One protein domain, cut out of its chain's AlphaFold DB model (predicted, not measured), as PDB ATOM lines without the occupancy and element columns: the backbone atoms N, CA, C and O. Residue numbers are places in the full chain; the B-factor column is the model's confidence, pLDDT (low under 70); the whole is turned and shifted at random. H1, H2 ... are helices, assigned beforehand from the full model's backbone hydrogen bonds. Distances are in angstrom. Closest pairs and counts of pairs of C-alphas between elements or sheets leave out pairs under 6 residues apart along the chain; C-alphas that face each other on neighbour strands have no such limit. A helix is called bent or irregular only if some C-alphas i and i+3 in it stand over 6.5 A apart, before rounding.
ATOM      1  N   PHE A 515      -2.185-114.056  62.930       74.50
ATOM      2  CA  PHE A 515      -1.514-113.772  61.662       74.50
ATOM      3  C   PHE A 515      -0.292-114.688  61.493       74.50
ATOM      4  O   PHE A 515       0.687-114.602  62.235       74.50
ATOM      5  N   ARG A 516      -0.314-115.555  60.475       71.38
ATOM      6  CA  ARG A 516       0.809-116.462  60.142       71.38
ATOM      7  C   ARG A 516       1.719-115.935  59.026       71.38
ATOM      8  O   ARG A 516       2.678-116.601  58.651       71.38
ATOM      9  N   PHE A 517       1.429-114.739  58.525       70.25
ATOM     10  CA  PHE A 517       2.046-114.100  57.365       70.25
ATOM     11  C   PHE A 517       2.135-112.582  57.592       70.25
ATOM     12  O   PHE A 517       1.470-112.039  58.477       70.25
ATOM     13  N   GLY A 518       2.895-111.882  56.751       75.25
ATOM     14  CA  GLY A 518       2.900-110.418  56.726       75.25
ATOM     15  C   GLY A 518       3.659-109.753  57.880       75.25
ATOM     16  O   GLY A 518       4.357-110.398  58.656       75.25
ATOM     17  N   MET A 519       3.521-108.426  57.961       76.88
ATOM     18  CA  MET A 519       4.187-107.565  58.952       76.88
ATOM     19  C   MET A 519       3.782-107.862  60.404       76.88
ATOM     20  O   MET A 519       4.579-107.639  61.308       76.88
ATOM     21  N   HIS A 520       2.564-108.360  60.622       79.75
ATOM     22  CA  HIS A 520       1.997-108.597  61.953       79.75
ATOM     23  C   HIS A 520       2.005-110.080  62.352       79.75
ATOM     24  O   HIS A 520       1.182-110.517  63.153       79.75
ATOM     25  N   ARG A 521       2.918-110.876  61.778       79.12
ATOM     26  CA  ARG A 521       3.048-112.303  62.092       79.12
ATOM     27  C   ARG A 521       3.248-112.507  63.600       79.12
ATOM     28  O   ARG A 521       4.255-112.064  64.142       79.12
ATOM     29  N   GLY A 522       2.328-113.231  64.234       77.06
ATOM     30  CA  GLY A 522       2.317-113.491  65.678       77.06
ATOM     31  C   GLY A 522       1.191-112.791  66.446       77.06
ATOM     32  O   GLY A 522       0.790-113.312  67.478       77.06
ATOM     33  N   SER A 523       0.625-111.699  65.921       82.19
ATOM     34  CA  SER A 523      -0.532-111.015  66.526       82.19
ATOM     35  C   SER A 523      -1.869-111.637  66.127       82.19
ATOM     36  O   SER A 523      -2.002-112.188  65.031       82.19
ATOM     37  N   THR A 524      -2.886-111.514  66.980       86.44
ATOM     38  CA  THR A 524      -4.271-111.911  66.658       86.44
ATOM     39  C   THR A 524      -4.940-110.971  65.645       86.44
ATOM     40  O   THR A 524      -4.565-109.803  65.500       86.44
ATOM     41  N   ASN A 525      -5.970-111.458  64.940       83.81
ATOM     42  CA  ASN A 525      -6.777-110.654  64.012       83.81
ATOM     43  C   ASN A 525      -7.348-109.382  64.671       83.81
ATOM     44  O   ASN A 525      -7.451-108.345  64.003       83.81
ATOM     45  N   LEU A 526      -7.696-109.463  65.962       82.81
ATOM     46  CA  LEU A 526      -8.215-108.357  66.766       82.81
ATOM     47  C   LEU A 526      -7.128-107.335  67.146       82.81
ATOM     48  O   LEU A 526      -7.333-106.138  66.945       82.81
ATOM     49  N   GLU A 527      -5.957-107.776  67.625       83.69
ATOM     50  CA  GLU A 527      -4.817-106.890  67.938       83.69
ATOM     51  C   GLU A 527      -4.403-106.027  66.744       83.69
ATOM     52  O   GLU A 527      -4.159-104.829  66.896       83.69
ATOM     53  N   VAL A 528      -4.317-106.626  65.551       83.81
ATOM     54  CA  VAL A 528      -3.903-105.910  64.333       83.81
ATOM     55  C   VAL A 528      -4.913-104.826  63.971       83.81
ATOM     56  O   VAL A 528      -4.518-103.727  63.580       83.81
ATOM     57  N   LEU A 529      -6.210-105.087  64.156       83.56
ATOM     58  CA  LEU A 529      -7.256-104.097  63.913       83.56
ATOM     59  C   LEU A 529      -7.230-102.951  64.938       83.56
ATOM     60  O   LEU A 529      -7.381-101.792  64.554       83.56
ATOM     61  N   GLN A 530      -7.027-103.259  66.223       80.88
ATOM     62  CA  GLN A 530      -7.009-102.253  67.293       80.88
ATOM     63  C   GLN A 530      -5.757-101.366  67.251       80.88
ATOM     64  O   GLN A 530      -5.866-100.148  67.401       80.88
ATOM     65  N   ASN A 531      -4.579-101.956  67.034       80.38
ATOM     66  CA  ASN A 531      -3.300-101.242  67.058       80.38
ATOM     67  C   ASN A 531      -2.943-100.601  65.707       80.38
ATOM     68  O   ASN A 531      -2.227 -99.596  65.668       80.38
ATOM     69  N   HIS A 532      -3.423-101.163  64.590       80.19
ATOM     70  CA  HIS A 532      -3.033-100.753  63.236       80.19
ATOM     71  C   HIS A 532      -4.223-100.653  62.252       80.19
ATOM     72  O   HIS A 532      -4.187-101.267  61.180       80.19
ATOM     73  N   PRO A 533      -5.250 -99.817  62.521       81.62
ATOM     74  CA  PRO A 533      -6.377 -99.609  61.596       81.62
ATOM     75  C   PRO A 533      -5.935 -99.106  60.206       81.62
ATOM     76  O   PRO A 533      -6.574 -99.396  59.191       81.62
ATOM     77  N   ASP A 534      -4.787 -98.429  60.116       79.06
ATOM     78  CA  ASP A 534      -4.161 -98.027  58.849       79.06
ATOM     79  C   ASP A 534      -3.797 -99.216  57.939       79.06
ATOM     80  O   ASP A 534      -3.782 -99.069  56.713       79.06
ATOM     81  N   TYR A 535      -3.534-100.402  58.505       82.75
ATOM     82  CA  TYR A 535      -3.233-101.620  57.745       82.75
ATOM     83  C   TYR A 535      -4.467-102.110  56.973       82.75
ATOM     84  O   TYR A 535      -4.359-102.455  55.795       82.75
ATOM     85  N   TYR A 536      -5.661-102.018  57.569       83.50
ATOM     86  CA  TYR A 536      -6.935-102.274  56.882       83.50
ATOM     87  C   TYR A 536      -7.157-101.274  55.736       83.50
ATOM     88  O   TYR A 536      -7.369-101.664  54.583       83.50
ATOM     89  N   HIS A 537      -6.987 -99.975  56.011       81.81
ATOM     90  CA  HIS A 537      -7.112 -98.904  55.009       81.81
ATOM     91  C   HIS A 537      -6.081 -98.967  53.880       81.81
ATOM     92  O   HIS A 537      -6.292 -98.359  52.825       81.81
ATOM     93  N   TRP A 538      -4.950 -99.640  54.081       85.44
ATOM     94  CA  TRP A 538      -3.983 -99.954  53.029       85.44
ATOM     95  C   TRP A 538      -4.374-101.219  52.258       85.44
ATOM     96  O   TRP A 538      -4.349-101.192  51.026       85.44
ATOM     97  N   GLY A 539      -4.790-102.288  52.942       82.62
ATOM     98  CA  GLY A 539      -5.188-103.551  52.315       82.62
ATOM     99  C   GLY A 539      -6.373-103.392  51.356       82.62
ATOM    100  O   GLY A 539      -6.351-103.943  50.258       82.62
ATOM    101  N   LEU A 540      -7.344-102.535  51.692       80.31
ATOM    102  CA  LEU A 540      -8.447-102.158  50.792       80.31
ATOM    103  C   LEU A 540      -8.001-101.466  49.486       80.31
ATOM    104  O   LEU A 540      -8.783-101.405  48.539       80.31
ATOM    105  N   LYS A 541      -6.776-100.927  49.414       79.00
ATOM    106  CA  LYS A 541      -6.253-100.189  48.246       79.00
ATOM    107  C   LYS A 541      -5.385-101.045  47.320       79.00
ATOM    108  O   LYS A 541      -5.030-100.578  46.234       79.00
ATOM    109  N   GLU A 542      -5.016-102.261  47.720       74.88
ATOM    110  CA  GLU A 542      -4.205-103.159  46.894       74.88
ATOM    111  C   GLU A 542      -5.086-104.014  45.968       74.88
ATOM    112  O   GLU A 542      -6.181-104.443  46.323       74.88
ATOM    113  N   LYS A 543      -4.608-104.235  44.737       68.00
ATOM    114  CA  LYS A 543      -5.395-104.884  43.672       68.00
ATOM    115  C   LYS A 543      -5.402-106.412  43.741       68.00
ATOM    116  O   LYS A 543      -6.366-107.029  43.310       68.00
ATOM    117  N   GLU A 544      -4.315-106.987  44.246       70.69
ATOM    118  CA  GLU A 544      -4.051-108.428  44.318       70.69
ATOM    119  C   GLU A 544      -3.433-108.745  45.699       70.69
ATOM    120  O   GLU A 544      -2.221-108.964  45.788       70.69
ATOM    121  N   PRO A 545      -4.209-108.666  46.800       77.81
ATOM    122  CA  PRO A 545      -3.741-109.072  48.129       77.81
ATOM    123  C   PRO A 545      -3.410-110.575  48.169       77.81
ATOM    124  O   PRO A 545      -3.919-111.352  47.358       77.81
ATOM    125  N   SER A 546      -2.585-111.018  49.123       75.12
ATOM    126  CA  SER A 546      -2.457-112.457  49.392       75.12
ATOM    127  C   SER A 546      -3.779-113.058  49.889       75.12
ATOM    128  O   SER A 546      -4.614-112.367  50.471       75.12
ATOM    129  N   THR A 547      -3.957-114.370  49.712       75.38
ATOM    130  CA  THR A 547      -5.165-115.096  50.153       75.38
ATOM    131  C   THR A 547      -5.433-114.954  51.653       75.38
ATOM    132  O   THR A 547      -6.586-114.905  52.071       75.38
ATOM    133  N   MET A 548      -4.377-114.850  52.465       75.38
ATOM    134  CA  MET A 548      -4.492-114.652  53.911       75.38
ATOM    135  C   MET A 548      -4.831-113.195  54.272       75.38
ATOM    136  O   MET A 548      -5.647-112.969  55.162       75.38
ATOM    137  N   LEU A 549      -4.289-112.207  53.543       81.56
ATOM    138  CA  LEU A 549      -4.684-110.801  53.697       81.56
ATOM    139  C   LEU A 549      -6.143-110.582  53.279       81.56
ATOM    140  O   LEU A 549      -6.874-109.857  53.946       81.56
ATOM    141  N   GLU A 550      -6.585-111.231  52.203       79.56
ATOM    142  CA  GLU A 550      -7.977-111.193  51.755       79.56
ATOM    143  C   GLU A 550      -8.936-111.791  52.791       79.56
ATOM    144  O   GLU A 550      -9.949-111.163  53.098       79.56
ATOM    145  N   ALA A 551      -8.595-112.936  53.390       79.12
ATOM    146  CA  ALA A 551      -9.389-113.538  54.461       79.12
ATOM    147  C   ALA A 551      -9.565-112.586  55.661       79.12
ATOM    148  O   ALA A 551     -10.690-112.393  56.123       79.12
ATOM    149  N   TRP A 552      -8.490-111.927  56.113       84.25
ATOM    150  CA  TRP A 552      -8.573-110.930  57.189       84.25
ATOM    151  C   TRP A 552      -9.387-109.692  56.790       84.25
ATOM    152  O   TRP A 552     -10.249-109.257  57.550       84.25
ATOM    153  N   LEU A 553      -9.185-109.141  55.586       83.56
ATOM    154  CA  LEU A 553      -9.963-107.989  55.105       83.56
ATOM    155  C   LEU A 553     -11.467-108.297  55.030       83.56
ATOM    156  O   LEU A 553     -12.278-107.433  55.359       83.56
ATOM    157  N   VAL A 554     -11.842-109.518  54.635       80.44
ATOM    158  CA  VAL A 554     -13.238-109.988  54.636       80.44
ATOM    159  C   VAL A 554     -13.771-110.158  56.062       80.44
ATOM    160  O   VAL A 554     -14.907-109.764  56.319       80.44
ATOM    161  N   TRP A 555     -12.973-110.690  56.994       83.44
ATOM    162  CA  TRP A 555     -13.348-110.810  58.409       83.44
ATOM    163  C   TRP A 555     -13.603-109.436  59.051       83.44
ATOM    164  O   TRP A 555     -14.689-109.206  59.583       83.44
ATOM    165  N   VAL A 556     -12.670-108.485  58.908       83.56
ATOM    166  CA  VAL A 556     -12.836-107.113  59.425       83.56
ATOM    167  C   VAL A 556     -14.071-106.447  58.816       83.56
ATOM    168  O   VAL A 556     -14.900-105.927  59.551       83.56
ATOM    169  N   TYR A 557     -14.240-106.500  57.490       78.88
ATOM    170  CA  TYR A 557     -15.355-105.840  56.797       78.88
ATOM    171  C   TYR A 557     -16.740-106.409  57.156       78.88
ATOM    172  O   TYR A 557     -17.740-105.688  57.092       78.88
ATOM    173  N   ARG A 558     -16.823-107.688  57.541       76.81
ATOM    174  CA  ARG A 558     -18.067-108.299  58.036       76.81
ATOM    175  C   ARG A 558     -18.395-107.865  59.463       76.81
ATOM    176  O   ARG A 558     -19.558-107.603  59.750       76.81
ATOM    177  N   ASN A 559     -17.382-107.774  60.323       77.31
ATOM    178  CA  ASN A 559     -17.565-107.734  61.774       77.31
ATOM    179  C   ASN A 559     -17.381-106.335  62.399       77.31
ATOM    180  O   ASN A 559     -17.896-106.081  63.487       77.31
ATOM    181  N   PHE A 560     -16.676-105.421  61.726       80.94
ATOM    182  CA  PHE A 560     -16.300-104.111  62.264       80.94
ATOM    183  C   PHE A 560     -16.519-102.968  61.267       80.94
ATOM    184  O   PHE A 560     -16.360-103.117  60.054       80.94
ATOM    185  N   GLU A 561     -16.800-101.783  61.801       77.69
ATOM    186  CA  GLU A 561     -16.738-100.524  61.068       77.69
ATOM    187  C   GLU A 561     -15.447 -99.788  61.443       77.69
ATOM    188  O   GLU A 561     -15.181 -99.496  62.610       77.69
ATOM    189  N   VAL A 562     -14.603 -99.529  60.440       78.00
ATOM    190  CA  VAL A 562     -13.277 -98.926  60.636       78.00
ATOM    191  C   VAL A 562     -13.317 -97.467  60.166       78.00
ATOM    192  O   VAL A 562     -13.385 -97.234  58.952       78.00
ATOM    193  N   PRO A 563     -13.279 -96.478  61.079       71.75
ATOM    194  CA  PRO A 563     -13.321 -95.064  60.711       71.75
ATOM    195  C   PRO A 563     -12.089 -94.667  59.878       71.75
ATOM    196  O   PRO A 563     -11.052 -95.330  59.964       71.75
ATOM    197  N   PRO A 564     -12.171 -93.611  59.044       69.38
ATOM    198  CA  PRO A 564     -11.067 -93.186  58.181       69.38
ATOM    199  C   PRO A 564      -9.806 -92.830  58.982       69.38
ATOM    200  O   PRO A 564      -9.892 -92.455  60.146       69.38
ATOM    201  N   VAL A 565      -8.636 -92.934  58.339       63.19
ATOM    202  CA  VAL A 565      -7.296 -92.704  58.925       63.19
ATOM    203  C   VAL A 565      -7.271 -91.480  59.859       63.19
ATOM    204  O   VAL A 565      -7.460 -90.351  59.408       63.19
ATOM    205  N   GLY A 566      -7.026 -91.725  61.152       58.31
ATOM    206  CA  GLY A 566      -7.044 -90.725  62.233       58.31
ATOM    207  C   GLY A 566      -8.336 -90.657  63.068       58.31
ATOM    208  O   GLY A 566      -8.354 -89.986  64.094       58.31
ATOM    209  N   GLY A 567      -9.403 -91.356  62.674       50.16
ATOM    210  CA  GLY A 567     -10.756 -91.251  63.241       50.16
ATOM    211  C   GLY A 567     -11.087 -92.139  64.450       50.16
ATOM    212  O   GLY A 567     -12.237 -92.544  64.581       50.16
ATOM    213  N   GLY A 568     -10.130 -92.453  65.328       61.19
ATOM    214  CA  GLY A 568     -10.376 -93.248  66.544       61.19
ATOM    215  C   GLY A 568     -10.341 -94.775  66.353       61.19
ATOM    216  O   GLY A 568      -9.744 -95.281  65.404       61.19
ATOM    217  N   ARG A 569     -10.924 -95.519  67.308       66.12
ATOM    218  CA  ARG A 569     -10.960 -96.999  67.313       66.12
ATOM    219  C   ARG A 569     -12.068 -97.541  66.398       66.12
ATOM    220  O   ARG A 569     -13.101 -96.903  66.233       66.12
ATOM    221  N   ALA A 570     -11.862 -98.741  65.850       74.62
ATOM    222  CA  ALA A 570     -12.902 -99.477  65.132       74.62
ATOM    223  C   ALA A 570     -14.011 -99.954  66.088       74.62
ATOM    224  O   ALA A 570     -13.728-100.343  67.223       74.62
ATOM    225  N   THR A 571     -15.257 -99.950  65.619       77.00
ATOM    226  CA  THR A 571     -16.447-100.365  66.379       77.00
ATOM    227  C   THR A 571     -17.028-101.660  65.816       77.00
ATOM    228  O   THR A 571     -16.895-101.937  64.625       77.00
ATOM    229  N   LEU A 572     -17.672-102.475  66.659       74.06
ATOM    230  CA  LEU A 572     -18.412-103.654  66.190       74.06
ATOM    231  C   LEU A 572     -19.582-103.218  65.298       74.06
ATOM    232  O   LEU A 572     -20.287-102.254  65.605       74.06
ATOM    233  N   ARG A 573     -19.786-103.930  64.188       71.44
ATOM    234  CA  ARG A 573     -20.868-103.657  63.236       71.44
ATOM    235  C   ARG A 573     -22.173-104.286  63.732       71.44
ATOM    236  O   ARG A 573     -22.212-105.472  64.042       71.44
ATOM    237  N   ALA A 574     -23.251-103.500  63.776       52.50
ATOM    238  CA  ALA A 574     -24.574-104.001  64.151       52.50
ATOM    239  C   ALA A 574     -25.038-105.109  63.184       52.50
ATOM    240  O   ALA A 574     -24.920-104.972  61.964       52.50
ATOM    241  N   ALA A 575     -25.553-106.213  63.731       51.09
ATOM    242  CA  ALA A 575     -25.743-107.473  63.014       51.09
ATOM    243  C   ALA A 575     -26.979-107.492  62.086       51.09
ATOM    244  O   ALA A 575     -27.940-108.225  62.317       51.09
TER     245      ALA A 575
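AT A GLANCE: This is residues 515 to 575 of the 765 residues of the protein "GIP protein" of Symbiodinium sp. CCMP2592 (UniProt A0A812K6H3). Picture a small rounded cluster of three helices, none of them side by side: the short H1 and H2 make a corner at the single residue between them, and the longer H3 runs crosswise to both, so that the three centres make a triangle. Beyond the end of H3 a long loop, residues 560 to 575, runs out and folds back, its two legs coming together where residues 560 to 561 pair with residues 571 to 572. The printed part has 61 residues with three named helices in the order H1, H2, H3 and no named strand; the class is all helix, although under half of the residues, 27 of 61, are in named elements. It is compact, with a radius of gyration of the C-alphas of 11.1 A, and spans 27 by 25 by 24 A along its three main axes.

HOW THE PARTS SIT: Go along from Phe 515 until you reach the first helix, H1, residues 525 to 531. One residue, His 532, then makes a tight link to H2, residues 533 to 539. Look at the C-alphas of Leu 529 and Tyr 536, the closest of these two helices, 7.3 A apart. H1 and H2 only just touch, with 3 pairs of C-alphas within 8 A, and they touch only at the corner by their link. Their lines stand at a steep tilt of 60 degrees and they run opposite ways. A short link of 7 residues leads on to H3, residues 547 to 559. H3 touches H2 with residues 549 to 553 alone, and only just, with 3 pairs of C-alphas within 8 A; the closest are those of Tyr 536 and Leu 553, 6.7 A apart. H2 and H3 stand at a steep tilt of 51 degrees and run opposite ways. Now go back to H1: it is close to H3 but not clearly touching, with 2 pairs of C-alphas within 8 A, the closest being those of Asn 525 and Trp 552, 7.1 A apart. The lines of H1 and H3 are about perpendicular, at 73 degrees. In the backbones of H1, H2 and H3 you will find every O i to N i+4 pair within hydrogen-bond range. After H3, residues 560 to 561 pair with residues 571 to 572, antiparallel, in stretches too short to be named strands.

IN THESE COORDINATES: The printed part begins at C-alpha 515, at (-1.514, -113.772, 61.662). Find C-alpha 525 at (-6.777, -110.654, 64.012); from there H1 runs 7 residues, Asn 525 to Asn 531, 10.5 A from first to last C-alpha. H2, Pro 533 to Gly 539, also has 7 residues and measures 10.2 A. Then find C-alpha 547 at (-5.165, -115.096, 50.153), where H3 begins; it is the longest helix, 13 residues and 18.5 A, and it ends with C-alpha 559 at (-17.565, -107.734, 61.774). No helix is bent or irregular.

THE WHOLE: The two C-alphas farthest apart are those of Met 519 and Ala 575, at 30.2 A, while the first and last printed C-alphas, of Phe 515 and Ala 575, are 25.1 A apart. The printed part has no cut, and neither link between the helices is long. The long stretch with no named element is residues 560 to 575, 16 residues whose C-alphas lie 8 to 18 A from the mean of all C-alphas. Read the B-factor column for the model's confidence: the mean pLDDT of the printed part is 76.2, and it is under 70 at 9 residues, namely 543, 564 to 569, and 574 to 575.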